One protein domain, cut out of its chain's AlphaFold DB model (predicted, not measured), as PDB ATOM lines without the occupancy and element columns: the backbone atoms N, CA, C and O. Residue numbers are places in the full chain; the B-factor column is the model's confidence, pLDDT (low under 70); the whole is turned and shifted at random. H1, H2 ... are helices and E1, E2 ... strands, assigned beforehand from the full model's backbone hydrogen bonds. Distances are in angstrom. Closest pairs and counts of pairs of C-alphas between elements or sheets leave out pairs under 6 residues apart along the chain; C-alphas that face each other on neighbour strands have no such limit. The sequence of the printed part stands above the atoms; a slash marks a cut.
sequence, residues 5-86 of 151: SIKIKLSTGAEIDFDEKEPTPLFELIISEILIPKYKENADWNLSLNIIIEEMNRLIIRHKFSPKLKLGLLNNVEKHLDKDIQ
ATOM      1  N   SER A   5     -66.280  -4.361  50.434       80.31
ATOM      2  CA  SER A   5     -65.250  -5.130  49.724       80.31
ATOM      3  C   SER A   5     -65.355  -5.004  48.200       80.31
ATOM      4  O   SER A   5     -66.441  -5.036  47.617       80.31
ATOM      5  N   ILE A   6     -64.207  -4.860  47.536       91.81
ATOM      6  CA  ILE A   6     -64.079  -4.757  46.080       91.81
ATOM      7  C   ILE A   6     -63.313  -5.970  45.574       91.81
ATOM      8  O   ILE A   6     -62.240  -6.292  46.074       91.81
ATOM      9  N   LYS A   7     -63.826  -6.622  44.533       95.00
ATOM     10  CA  LYS A   7     -63.126  -7.746  43.915       95.00
ATOM     11  C   LYS A   7     -61.926  -7.258  43.097       95.00
ATOM     12  O   LYS A   7     -62.087  -6.519  42.122       95.00
ATOM     13  N   ILE A   8     -60.733  -7.694  43.482       95.31
ATOM     14  CA  ILE A   8     -59.455  -7.398  42.830       95.31
ATOM     15  C   ILE A   8     -58.959  -8.632  42.084       95.31
ATOM     16  O   ILE A   8     -59.158  -9.764  42.520       95.31
ATOM     17  N   LYS A   9     -58.273  -8.396  40.962       96.94
ATOM     18  CA  LYS A   9     -57.564  -9.424  40.202       96.94
ATOM     19  C   LYS A   9     -56.103  -9.043  40.007       96.94
ATOM     20  O   LYS A   9     -55.829  -7.978  39.435       96.94
ATOM     21  N   LEU A  10     -55.196  -9.917  40.437       97.12
ATOM     22  CA  LEU A  10     -53.756  -9.792  40.220       97.12
ATOM     23  C   LEU A  10     -53.376 -10.101  38.764       97.12
ATOM     24  O   LEU A  10     -54.137 -10.735  38.029       97.12
ATOM     25  N   SER A  11     -52.189  -9.678  38.338       94.31
ATOM     26  CA  SER A  11     -51.625  -9.992  37.015       94.31
ATOM     27  C   SER A  11     -51.389 -11.490  36.800       94.31
ATOM     28  O   SER A  11     -51.484 -11.963  35.670       94.31
ATOM     29  N   THR A  12     -51.194 -12.255  37.878       94.69
ATOM     30  CA  THR A  12     -51.128 -13.727  37.858       94.69
ATOM     31  C   THR A  12     -52.475 -14.392  37.567       94.69
ATOM     32  O   THR A  12     -52.534 -15.582  37.270       94.69
ATOM     33  N   GLY A  13     -53.573 -13.635  37.637       95.69
ATOM     34  CA  GLY A  13     -54.935 -14.135  37.482       95.69
ATOM     35  C   GLY A  13     -55.629 -14.486  38.799       95.69
ATOM     36  O   GLY A  13     -56.838 -14.715  38.761       95.69
ATOM     37  N   ALA A  14     -54.914 -14.475  39.931       96.12
ATOM     38  CA  ALA A  14     -55.489 -14.657  41.261       96.12
ATOM     39  C   ALA A  14     -56.501 -13.547  41.596       96.12
ATOM     40  O   ALA A  14     -56.325 -12.391  41.202       96.12
ATOM     41  N   GLU A  15     -57.568 -13.894  42.314       96.50
ATOM     42  CA  GLU A  15     -58.667 -12.982  42.649       96.50
ATOM     43  C   GLU A  15     -58.906 -12.952  44.161       96.50
ATOM     44  O   GLU A  15     -58.815 -13.986  44.821       96.50
ATOM     45  N   ILE A  16     -59.231 -11.775  44.701       95.50
ATOM     46  CA  ILE A  16     -59.516 -11.581  46.128       95.50
ATOM     47  C   ILE A  16     -60.583 -10.509  46.340       95.50
ATOM     48  O   ILE A  16     -60.624  -9.515  45.614       95.50
ATOM     49  N   ASP A  17     -61.428 -10.700  47.348       94.75
ATOM     50  CA  ASP A  17     -62.303  -9.646  47.853       94.75
ATOM     51  C   ASP A  17     -61.499  -8.763  48.813       94.75
ATOM     52  O   ASP A  17     -61.065  -9.206  49.873       94.75
ATOM     53  N   PHE A  18     -61.260  -7.519  48.413       94.50
ATOM     54  CA  PHE A  18     -60.399  -6.582  49.123       94.50
ATOM     55  C   PHE A  18     -61.201  -5.569  49.932       94.50
ATOM     56  O   PHE A  18     -62.067  -4.893  49.379       94.50
ATOM     57  N   ASP A  19     -60.860  -5.424  51.210       92.19
ATOM     58  CA  ASP A  19     -61.316  -4.345  52.086       92.19
ATOM     59  C   ASP A  19     -60.126  -3.422  52.390       92.19
ATOM     60  O   ASP A  19     -59.110  -3.861  52.927       92.19
ATOM     61  N   GLU A  20     -60.235  -2.132  52.066       85.00
ATOM     62  CA  GLU A  20     -59.157  -1.161  52.305       85.00
ATOM     63  C   GLU A  20     -58.875  -0.946  53.804       85.00
ATOM     64  O   GLU A  20     -57.778  -0.522  54.174       85.00
ATOM     65  N   LYS A  21     -59.830  -1.278  54.687       88.44
ATOM     66  CA  LYS A  21     -59.629  -1.257  56.145       88.44
ATOM     67  C   LYS A  21     -58.824  -2.453  56.644       88.44
ATOM     68  O   LYS A  21     -58.183  -2.353  57.688       88.44
ATOM     69  N   GLU A  22     -58.830  -3.552  55.896       92.44
ATOM     70  CA  GLU A  22     -58.116  -4.786  56.215       92.44
ATOM     71  C   GLU A  22     -57.301  -5.249  54.997       92.44
ATOM     72  O   GLU A  22     -57.619  -6.264  54.381       92.44
ATOM     73  N   PRO A  23     -56.230  -4.524  54.614       93.50
ATOM     74  CA  PRO A  23     -55.539  -4.774  53.351       93.50
ATOM     75  C   PRO A  23     -54.567  -5.964  53.393       93.50
ATOM     76  O   PRO A  23     -54.064  -6.392  52.354       93.50
ATOM     77  N   THR A  24     -54.301  -6.524  54.577       95.75
ATOM     78  CA  THR A  24     -53.351  -7.627  54.783       95.75
ATOM     79  C   THR A  24     -53.592  -8.838  53.877       95.75
ATOM     80  O   THR A  24     -52.616  -9.311  53.303       95.75
ATOM     81  N   PRO A  25     -54.827  -9.329  53.654       96.50
ATOM     82  CA  PRO A  25     -55.061 -10.459  52.756       96.50
ATOM     83  C   PRO A  25     -54.591 -10.202  51.315       96.50
ATOM     84  O   PRO A  25     -54.067 -11.110  50.675       96.50
ATOM     85  N   LEU A  26     -54.724  -8.968  50.810       96.88
ATOM     86  CA  LEU A  26     -54.185  -8.601  49.496       96.88
ATOM     87  C   LEU A  26     -52.655  -8.631  49.505       96.88
ATOM     88  O   LEU A  26     -52.051  -9.107  48.547       96.88
ATOM     89  N   PHE A  27     -52.029  -8.135  50.574       97.62
ATOM     90  CA  PHE A  27     -50.572  -8.141  50.696       97.62
ATOM     91  C   PHE A  27     -50.019  -9.565  50.733       97.62
ATOM     92  O   PHE A  27     -49.097  -9.870  49.983       97.62
ATOM     93  N   GLU A  28     -50.617 -10.444  51.537       97.75
ATOM     94  CA  GLU A  28     -50.245 -11.862  51.598       97.75
ATOM     95  C   GLU A  28     -50.378 -12.538  50.233       97.75
ATOM     96  O   GLU A  28     -49.470 -13.252  49.809       97.75
ATOM     97  N   LEU A  29     -51.459 -12.249  49.499       97.75
ATOM     98  CA  LEU A  29     -51.655 -12.795  48.160       97.75
ATOM     99  C   LEU A  29     -50.579 -12.312  47.174       97.75
ATOM    100  O   LEU A  29     -50.047 -13.106  46.406       97.75
ATOM    101  N   ILE A  30     -50.224 -11.024  47.193       98.00
ATOM    102  CA  ILE A  30     -49.153 -10.479  46.342       98.00
ATOM    103  C   ILE A  30     -47.802 -11.117  46.697       98.00
ATOM    104  O   ILE A  30     -47.020 -11.460  45.808       98.00
ATOM    105  N   ILE A  31     -47.524 -11.319  47.985       96.81
ATOM    106  CA  ILE A  31     -46.286 -11.957  48.442       96.81
ATOM    107  C   ILE A  31     -46.214 -13.410  47.955       96.81
ATOM    108  O   ILE A  31     -45.196 -13.819  47.389       96.81
ATOM    109  N   SER A  32     -47.289 -14.182  48.132       97.06
ATOM    110  CA  SER A  32     -47.313 -15.603  47.781       97.06
ATOM    111  C   SER A  32     -47.320 -15.850  46.275       97.06
ATOM    112  O   SER A  32     -46.630 -16.754  45.805       97.06
ATOM    113  N   GLU A  33     -48.077 -15.056  45.518       97.81
ATOM    114  CA  GLU A  33     -48.281 -15.260  44.080       97.81
ATOM    115  C   GLU A  33     -47.200 -14.598  43.222       97.81
ATOM    116  O   GLU A  33     -46.993 -15.005  42.078       97.81
ATOM    117  N   ILE A  34     -46.513 -13.575  43.742       97.12
ATOM    118  CA  ILE A  34     -45.597 -12.753  42.942       97.12
ATOM    119  C   ILE A  34     -44.208 -12.684  43.571       97.12
ATOM    120  O   ILE A  34     -43.252 -13.131  42.933       97.12
ATOM    121  N   LEU A  35     -44.074 -12.178  44.804       94.88
ATOM    122  CA  LEU A  35     -42.753 -11.942  45.409       94.88
ATOM    123  C   LEU A  35     -41.943 -13.236  45.547       94.88
ATOM    124  O   LEU A  35     -40.825 -13.327  45.041       94.88
ATOM    125  N   ILE A  36     -42.508 -14.242  46.223       94.25
ATOM    126  CA  ILE A  36     -41.812 -15.501  46.515       94.25
ATOM    127  C   ILE A  36     -41.451 -16.249  45.223       94.25
ATOM    128  O   ILE A  36     -40.295 -16.668  45.096       94.25
ATOM    129  N   PRO A  37     -42.371 -16.438  44.252       96.12
ATOM    130  CA  PRO A  37     -42.032 -17.083  42.989       96.12
ATOM    131  C   PRO A  37     -40.943 -16.336  42.220       96.12
ATOM    132  O   PRO A  37     -40.019 -16.979  41.725       96.12
ATOM    133  N   LYS A  38     -41.008 -14.997  42.158       93.12
ATOM    134  CA  LYS A  38     -40.012 -14.206  41.426       93.12
ATOM    135  C   LYS A  38     -38.639 -14.279  42.066       93.12
ATOM    136  O   LYS A  38     -37.679 -14.581  41.363       93.12
ATOM    137  N   TYR A  39     -38.557 -14.139  43.383       90.44
ATOM    138  CA  TYR A  39     -37.278 -14.254  44.072       90.44
ATOM    139  C   TYR A  39     -36.665 -15.655  43.933       90.44
ATOM    140  O   TYR A  39     -35.460 -15.791  43.743       90.44
ATOM    141  N   LYS A  40     -37.480 -16.720  43.955       92.81
ATOM    142  CA  LYS A  40     -36.998 -18.091  43.700       92.81
ATOM    143  C   LYS A  40     -36.442 -18.284  42.286       92.81
ATOM    144  O   LYS A  40     -35.575 -19.132  42.101       92.81
ATOM    145  N   GLU A  41     -36.954 -17.543  41.308       92.69
ATOM    146  CA  GLU A  41     -36.529 -17.614  39.907       92.69
ATOM    147  C   GLU A  41     -35.195 -16.889  39.671       92.69
ATOM    148  O   GLU A  41     -34.343 -17.400  38.947       92.69
ATOM    149  N   ASN A  42     -35.006 -15.713  40.279       87.31
ATOM    150  CA  ASN A  42     -33.910 -14.797  39.939       87.31
ATOM    151  C   ASN A  42     -32.875 -14.564  41.060       87.31
ATOM    152  O   ASN A  42     -31.790 -14.070  40.767       87.31
ATOM    153  N   ALA A  43     -33.185 -14.920  42.313       88.19
ATOM    154  CA  ALA A  43     -32.405 -14.589  43.512       88.19
ATOM    155  C   ALA A  43     -32.072 -13.085  43.658       88.19
ATOM    156  O   ALA A  43     -31.060 -12.714  44.253       88.19
ATOM    157  N   ASP A  44     -32.937 -12.223  43.126       85.50
ATOM    158  CA  ASP A  44     -32.777 -10.775  43.068       85.50
ATOM    159  C   ASP A  44     -33.916 -10.103  43.841       85.50
ATOM    160  O   ASP A  44     -35.077 -10.070  43.410       85.50
ATOM    161  N   TRP A  45     -33.579  -9.580  45.019       85.56
ATOM    162  CA  TRP A  45     -34.532  -8.860  45.855       85.56
ATOM    163  C   TRP A  45     -34.972  -7.538  45.234       85.56
ATOM    164  O   TRP A  45     -36.150  -7.214  45.351       85.56
ATOM    165  N   ASN A  46     -34.085  -6.801  44.556       81.62
ATOM    166  CA  ASN A  46     -34.437  -5.516  43.949       81.62
ATOM    167  C   ASN A  46     -35.508  -5.709  42.883       81.62
ATOM    168  O   ASN A  46     -36.585  -5.118  42.943       81.62
ATOM    169  N   LEU A  47     -35.245  -6.628  41.953       84.06
ATOM    170  CA  LEU A  47     -36.180  -6.952  40.887       84.06
ATOM    171  C   LEU A  47     -37.508  -7.471  41.448       84.06
ATOM    172  O   LEU A  47     -38.578  -7.053  41.009       84.06
ATOM    173  N   SER A  48     -37.457  -8.370  42.429       90.06
ATOM    174  CA  SER A  48     -38.667  -8.991  42.978       90.06
ATOM    175  C   SER A  48     -39.534  -7.994  43.757       90.06
ATOM    176  O   SER A  48     -40.760  -8.032  43.638       90.06
ATOM    177  N   LEU A  49     -38.915  -7.070  44.499       89.06
ATOM    178  CA  LEU A  49     -39.610  -5.991  45.203       89.06
ATOM    179  C   LEU A  49     -40.200  -4.968  44.220       89.06
ATOM    180  O   LEU A  49     -41.370  -4.610  44.352       89.06
ATOM    181  N   ASN A  50     -39.457  -4.581  43.179       83.94
ATOM    182  CA  ASN A  50     -39.966  -3.695  42.126       83.94
ATOM    183  C   ASN A  50     -41.211  -4.274  41.441       83.94
ATOM    184  O   ASN A  50     -42.196  -3.569  41.238       83.94
ATOM    185  N   ILE A  51     -41.225  -5.580  41.153       89.38
ATOM    186  CA  ILE A  51     -42.377  -6.235  40.517       89.38
ATOM    187  C   ILE A  51     -43.642  -6.140  41.385       89.38
ATOM    188  O   ILE A  51     -44.720  -5.853  40.861       89.38
ATOM    189  N   ILE A  52     -43.549  -6.374  42.699       93.88
ATOM    190  CA  ILE A  52     -44.735  -6.286  43.567       93.88
ATOM    191  C   ILE A  52     -45.198  -4.845  43.797       93.88
ATOM    192  O   ILE A  52     -46.395  -4.613  43.978       93.88
ATOM    193  N   ILE A  53     -44.279  -3.878  43.761       89.06
ATOM    194  CA  ILE A  53     -44.618  -2.457  43.836       89.06
ATOM    195  C   ILE A  53     -45.347  -2.015  42.571       89.06
ATOM    196  O   ILE A  53     -46.384  -1.360  42.678       89.06
ATOM    197  N   GLU A  54     -44.897  -2.454  41.397       86.75
ATOM    198  CA  GLU A  54     -45.593  -2.195  40.135       86.75
ATOM    199  C   GLU A  54     -46.975  -2.841  40.080       86.75
ATOM    200  O   GLU A  54     -47.950  -2.219  39.641       86.75
ATOM    201  N   GLU A  55     -47.108  -4.057  40.608       94.06
ATOM    202  CA  GLU A  55     -48.416  -4.680  40.760       94.06
ATOM    203  C   GLU A  55     -49.328  -3.842  41.669       94.06
ATOM    204  O   GLU A  55     -50.483  -3.584  41.319       94.06
ATOM    205  N   MET A  56     -48.820  -3.359  42.805       92.38
ATOM    206  CA  MET A  56     -49.586  -2.500  43.708       92.38
ATOM    207  C   MET A  56     -49.952  -1.159  43.053       92.38
ATOM    208  O   MET A  56     -51.093  -0.713  43.179       92.38
ATOM    209  N   ASN A  57     -49.045  -0.541  42.290       84.00
ATOM    210  CA  ASN A  57     -49.311   0.683  41.525       84.00
ATOM    211  C   ASN A  57     -50.445   0.478  40.518       84.00
ATOM    212  O   ASN A  57     -51.378   1.285  40.452       84.00
ATOM    213  N   ARG A  58     -50.423  -0.637  39.779       92.75
ATOM    214  CA  ARG A  58     -51.499  -1.012  38.853       92.75
ATOM    215  C   ARG A  58     -52.850  -1.078  39.568       92.75
ATOM    216  O   ARG A  58     -53.846  -0.587  39.033       92.75
ATOM    217  N   LEU A  59     -52.897  -1.667  40.766       91.50
ATOM    218  CA  LEU A  59     -54.118  -1.762  41.571       91.50
ATOM    219  C   LEU A  59     -54.578  -0.394  42.088       91.50
ATOM    220  O   LEU A  59     -55.754  -0.056  41.939       91.50
ATOM    221  N   ILE A  60     -53.652   0.408  42.620       84.81
ATOM    222  CA  ILE A  60     -53.903   1.771  43.100       84.81
ATOM    223  C   ILE A  60     -54.514   2.629  41.993       84.81
ATOM    224  O   ILE A  60     -55.565   3.230  42.203       84.81
ATOM    225  N   ILE A  61     -53.916   2.645  40.798       81.25
ATOM    226  CA  ILE A  61     -54.406   3.442  39.664       81.25
ATOM    227  C   ILE A  61     -55.777   2.942  39.208       81.25
ATOM    228  O   ILE A  61     -56.707   3.732  39.027       81.25
ATOM    229  N   ARG A  62     -55.924   1.624  39.031       88.56
ATOM    230  CA  ARG A  62     -57.149   1.026  38.485       88.56
ATOM    231  C   ARG A  62     -58.361   1.233  39.389       88.56
ATOM    232  O   ARG A  62     -59.459   1.455  38.883       88.56
ATOM    233  N   HIS A  63     -58.170   1.124  40.698       88.50
ATOM    234  CA  HIS A  63     -59.255   1.157  41.676       88.50
ATOM    235  C   HIS A  63     -59.296   2.451  42.497       88.50
ATOM    236  O   HIS A  63     -60.184   2.608  43.330       88.50
ATOM    237  N   LYS A  64     -58.387   3.396  42.222       83.50
ATOM    238  CA  LYS A  64     -58.239   4.676  42.932       83.50
ATOM    239  C   LYS A  64     -58.014   4.509  44.440       83.50
ATOM    240  O   LYS A  64     -58.538   5.291  45.229       83.50
ATOM    241  N   PHE A  65     -57.255   3.488  44.834       85.38
ATOM    242  CA  PHE A  65     -56.920   3.264  46.240       85.38
ATOM    243  C   PHE A  65     -55.897   4.270  46.761       85.38
ATOM    244  O   PHE A  65     -55.221   4.961  45.997       85.38
ATOM    245  N   SER A  66     -55.744   4.315  48.081       81.38
ATOM    246  CA  SER A  66     -54.694   5.103  48.711       81.38
ATOM    247  C   SER A  66     -53.288   4.621  48.310       81.38
ATOM    248  O   SER A  66     -52.967   3.441  48.485       81.38
ATOM    249  N   PRO A  67     -52.379   5.525  47.890       74.88
ATOM    250  CA  PRO A  67     -50.971   5.191  47.657       74.88
ATOM    251  C   PRO A  67     -50.256   4.587  48.875       74.88
ATOM    252  O   PRO A  67     -49.258   3.884  48.716       74.88
ATOM    253  N   LYS A  68     -50.791   4.801  50.089       78.69
ATOM    254  CA  LYS A  68     -50.269   4.232  51.345       78.69
ATOM    255  C   LYS A  68     -50.263   2.700  51.361       78.69
ATOM    256  O   LYS A  68     -49.527   2.115  52.154       78.69
ATOM    257  N   LEU A  69     -51.033   2.045  50.489       83.88
ATOM    258  CA  LEU A  69     -51.016   0.588  50.351       83.88
ATOM    259  C   LEU A  69     -49.643   0.044  49.932       83.88
ATOM    260  O   LEU A  69     -49.315  -1.073  50.314       83.88
ATOM    261  N   LYS A  70     -48.812   0.829  49.229       82.75
ATOM    262  CA  LYS A  70     -47.423   0.443  48.921       82.75
ATOM    263  C   LYS A  70     -46.587   0.252  50.178       82.75
ATOM    264  O   LYS A  70     -45.948  -0.779  50.345       82.75
ATOM    265  N   LEU A  71     -46.646   1.225  51.084       80.75
ATOM    266  CA  LEU A  71     -45.947   1.143  52.361       80.75
ATOM    267  C   LEU A  71     -46.502  -0.008  53.206       80.75
ATOM    268  O   LEU A  71     -45.743  -0.757  53.809       80.75
ATOM    269  N   GLY A  72     -47.826  -0.188  53.202       86.88
ATOM    270  CA  GLY A  72     -48.470  -1.334  53.844       86.88
ATOM    271  C   GLY A  72     -47.945  -2.675  53.324       86.88
ATOM    272  O   GLY A  72     -47.652  -3.556  54.129       86.88
ATOM    273  N   LEU A  73     -47.772  -2.806  52.005       93.31
ATOM    274  CA  LEU A  73     -47.210  -3.993  51.366       93.31
ATOM    275  C   LEU A  73     -45.753  -4.226  51.782       93.31
ATOM    276  O   LEU A  73     -45.437  -5.329  52.214       93.31
ATOM    277  N   LEU A  74     -44.889  -3.209  51.712       88.62
ATOM    278  CA  LEU A  74     -43.475  -3.329  52.100       88.62
ATOM    279  C   LEU A  74     -43.314  -3.704  53.577       88.62
ATOM    280  O   LEU A  74     -42.613  -4.661  53.894       88.62
ATOM    281  N   ASN A  75     -44.058  -3.046  54.469       85.31
ATOM    282  CA  ASN A  75     -44.076  -3.396  55.890       85.31
ATOM    283  C   ASN A  75     -44.565  -4.832  56.117       85.31
ATOM    284  O   ASN A  75     -44.184  -5.481  57.086       85.31
ATOM    285  N   ASN A  76     -45.467  -5.332  55.265       92.38
ATOM    286  CA  ASN A  76     -45.929  -6.708  55.357       92.38
ATOM    287  C   ASN A  76     -44.870  -7.697  54.864       92.38
ATOM    288  O   ASN A  76     -44.724  -8.751  55.468       92.38
ATOM    289  N   VAL A  77     -44.103  -7.345  53.830       92.06
ATOM    290  CA  VAL A  77     -42.942  -8.125  53.381       92.06
ATOM    291  C   VAL A  77     -41.910  -8.249  54.498       92.06
ATOM    292  O   VAL A  77     -41.459  -9.356  54.766       92.06
ATOM    293  N   GLU A  78     -41.586  -7.160  55.197       88.50
ATOM    294  CA  GLU A  78     -40.609  -7.175  56.297       88.50
ATOM    295  C   GLU A  78     -40.982  -8.138  57.426       88.50
ATOM    296  O   GLU A  78     -40.107  -8.784  57.988       88.50
ATOM    297  N   LYS A  79     -42.276  -8.336  57.706       91.06
ATOM    298  CA  LYS A  79     -42.723  -9.336  58.696       91.06
ATOM    299  C   LYS A  79     -42.371 -10.776  58.315       91.06
ATOM    300  O   LYS A  79     -42.353 -11.638  59.189       91.06
ATOM    301  N   HIS A  80     -42.150 -11.041  57.028       89.56
ATOM    302  CA  HIS A  80     -41.754 -12.348  56.495       89.56
ATOM    303  C   HIS A  80     -40.240 -12.475  56.296       89.56
ATOM    304  O   HIS A  80     -39.770 -13.518  55.842       89.56
ATOM    305  N   LEU A  81     -39.475 -11.428  56.609       85.75
ATOM    306  CA  LEU A  81     -38.024 -11.412  56.516       85.75
ATOM    307  C   LEU A  81     -37.404 -11.444  57.916       85.75
ATOM    308  O   LEU A  81     -37.931 -10.875  58.866       85.75
ATOM    309  N   ASP A  82     -36.228 -12.060  58.031       82.19
ATOM    310  CA  ASP A  82     -35.444 -12.051  59.278       82.19
ATOM    311  C   ASP A  82     -34.758 -10.696  59.545       82.19
ATOM    312  O   ASP A  82     -34.061 -10.530  60.546       82.19
ATOM    313  N   LYS A  83     -34.885  -9.757  58.605       79.75
ATOM    314  CA  LYS A  83     -34.257  -8.439  58.609       79.75
ATOM    315  C   LYS A  83     -35.122  -7.445  57.846       79.75
ATOM    316  O   LYS A  83     -35.886  -7.847  56.967       79.75
ATOM    317  N   ASP A  84     -34.931  -6.162  58.112       74.69
ATOM    318  CA  ASP A  84     -35.628  -5.110  57.375       74.69
ATOM    319  C   ASP A  84     -35.203  -5.099  55.893       74.69
ATOM    320  O   ASP A  84     -34.072  -5.468  55.549       74.69
ATOM    321  N   ILE A  85     -36.059  -4.601  54.993       76.12
ATOM    322  CA  ILE A  85     -35.731  -4.484  53.558       76.12
ATOM    323  C   ILE A  85     -34.485  -3.608  53.365       76.12
ATOM    324  O   ILE A  85     -33.645  -3.887  52.506       76.12
ATOM    325  N   GLN A  86     -34.306  -2.595  54.219       69.44
ATOM    326  CA  GLN A  86     -33.114  -1.743  54.238       69.44
ATOM    327  C   GLN A  86     -31.805  -2.504  54.523       69.44
ATOM    328  O   GLN A  86     -30.730  -1.982  54.224       69.44
TER     329      GLN A  86
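AT A GLANCE: This is residues 5 to 86 of the 151 residues of an uncharacterized protein of archaeon (UniProt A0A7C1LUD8). A small strand hairpin, E1 and E2, stands at one end of three helices whose centres make a triangle: long H1 and H2 form a helical hairpin, and shorter H3 packs on both. The 82 printed residues run E1, E2, H1, H2, H3, mostly helix, with an antiparallel sheet E1 - E2. The whole is compact, radius of gyration of the C-alphas 12.1 A, spans 34 by 24 by 18 A.

IN THESE COORDINATES: E1, residues 6 to 9, begins at C-alpha 6 (-64.079, -4.757, 46.080); E2 is residues 15 to 18. H1, residues 24 to 42, 25.5 A, has a kink of 28 degrees near residue 31. H2, residues 45 to 63, spans 27.0 A. H3, residues 69 to 78, 14.3 A, ends at C-alpha 78 (-40.609, -7.175, 56.297).

HOW THE PARTS SIT: In hairpin E1 and E2, N 8 and O 16 are within hydrogen-bond range, 2.8 A. E2 and H1 come closest at the C-alphas of Phe 18 and Leu 26, 6.5 A. H1 touches H2 at residues 45 to 52 alone, closest C-alphas Tyr 39 and Ser 48, 5.6 A, opposite ways at 38 degrees, only just steep. H3 touches H1 at residues 24 to 31 alone, closest C-alphas Phe 27 and Leu 73, 5.4 A. Every O i to N i+4 pair is within range in H2 and H3, 13 of 15 in H1.

THE WHOLE: The printed part has no cut. Residue 86 is under pLDDT 70.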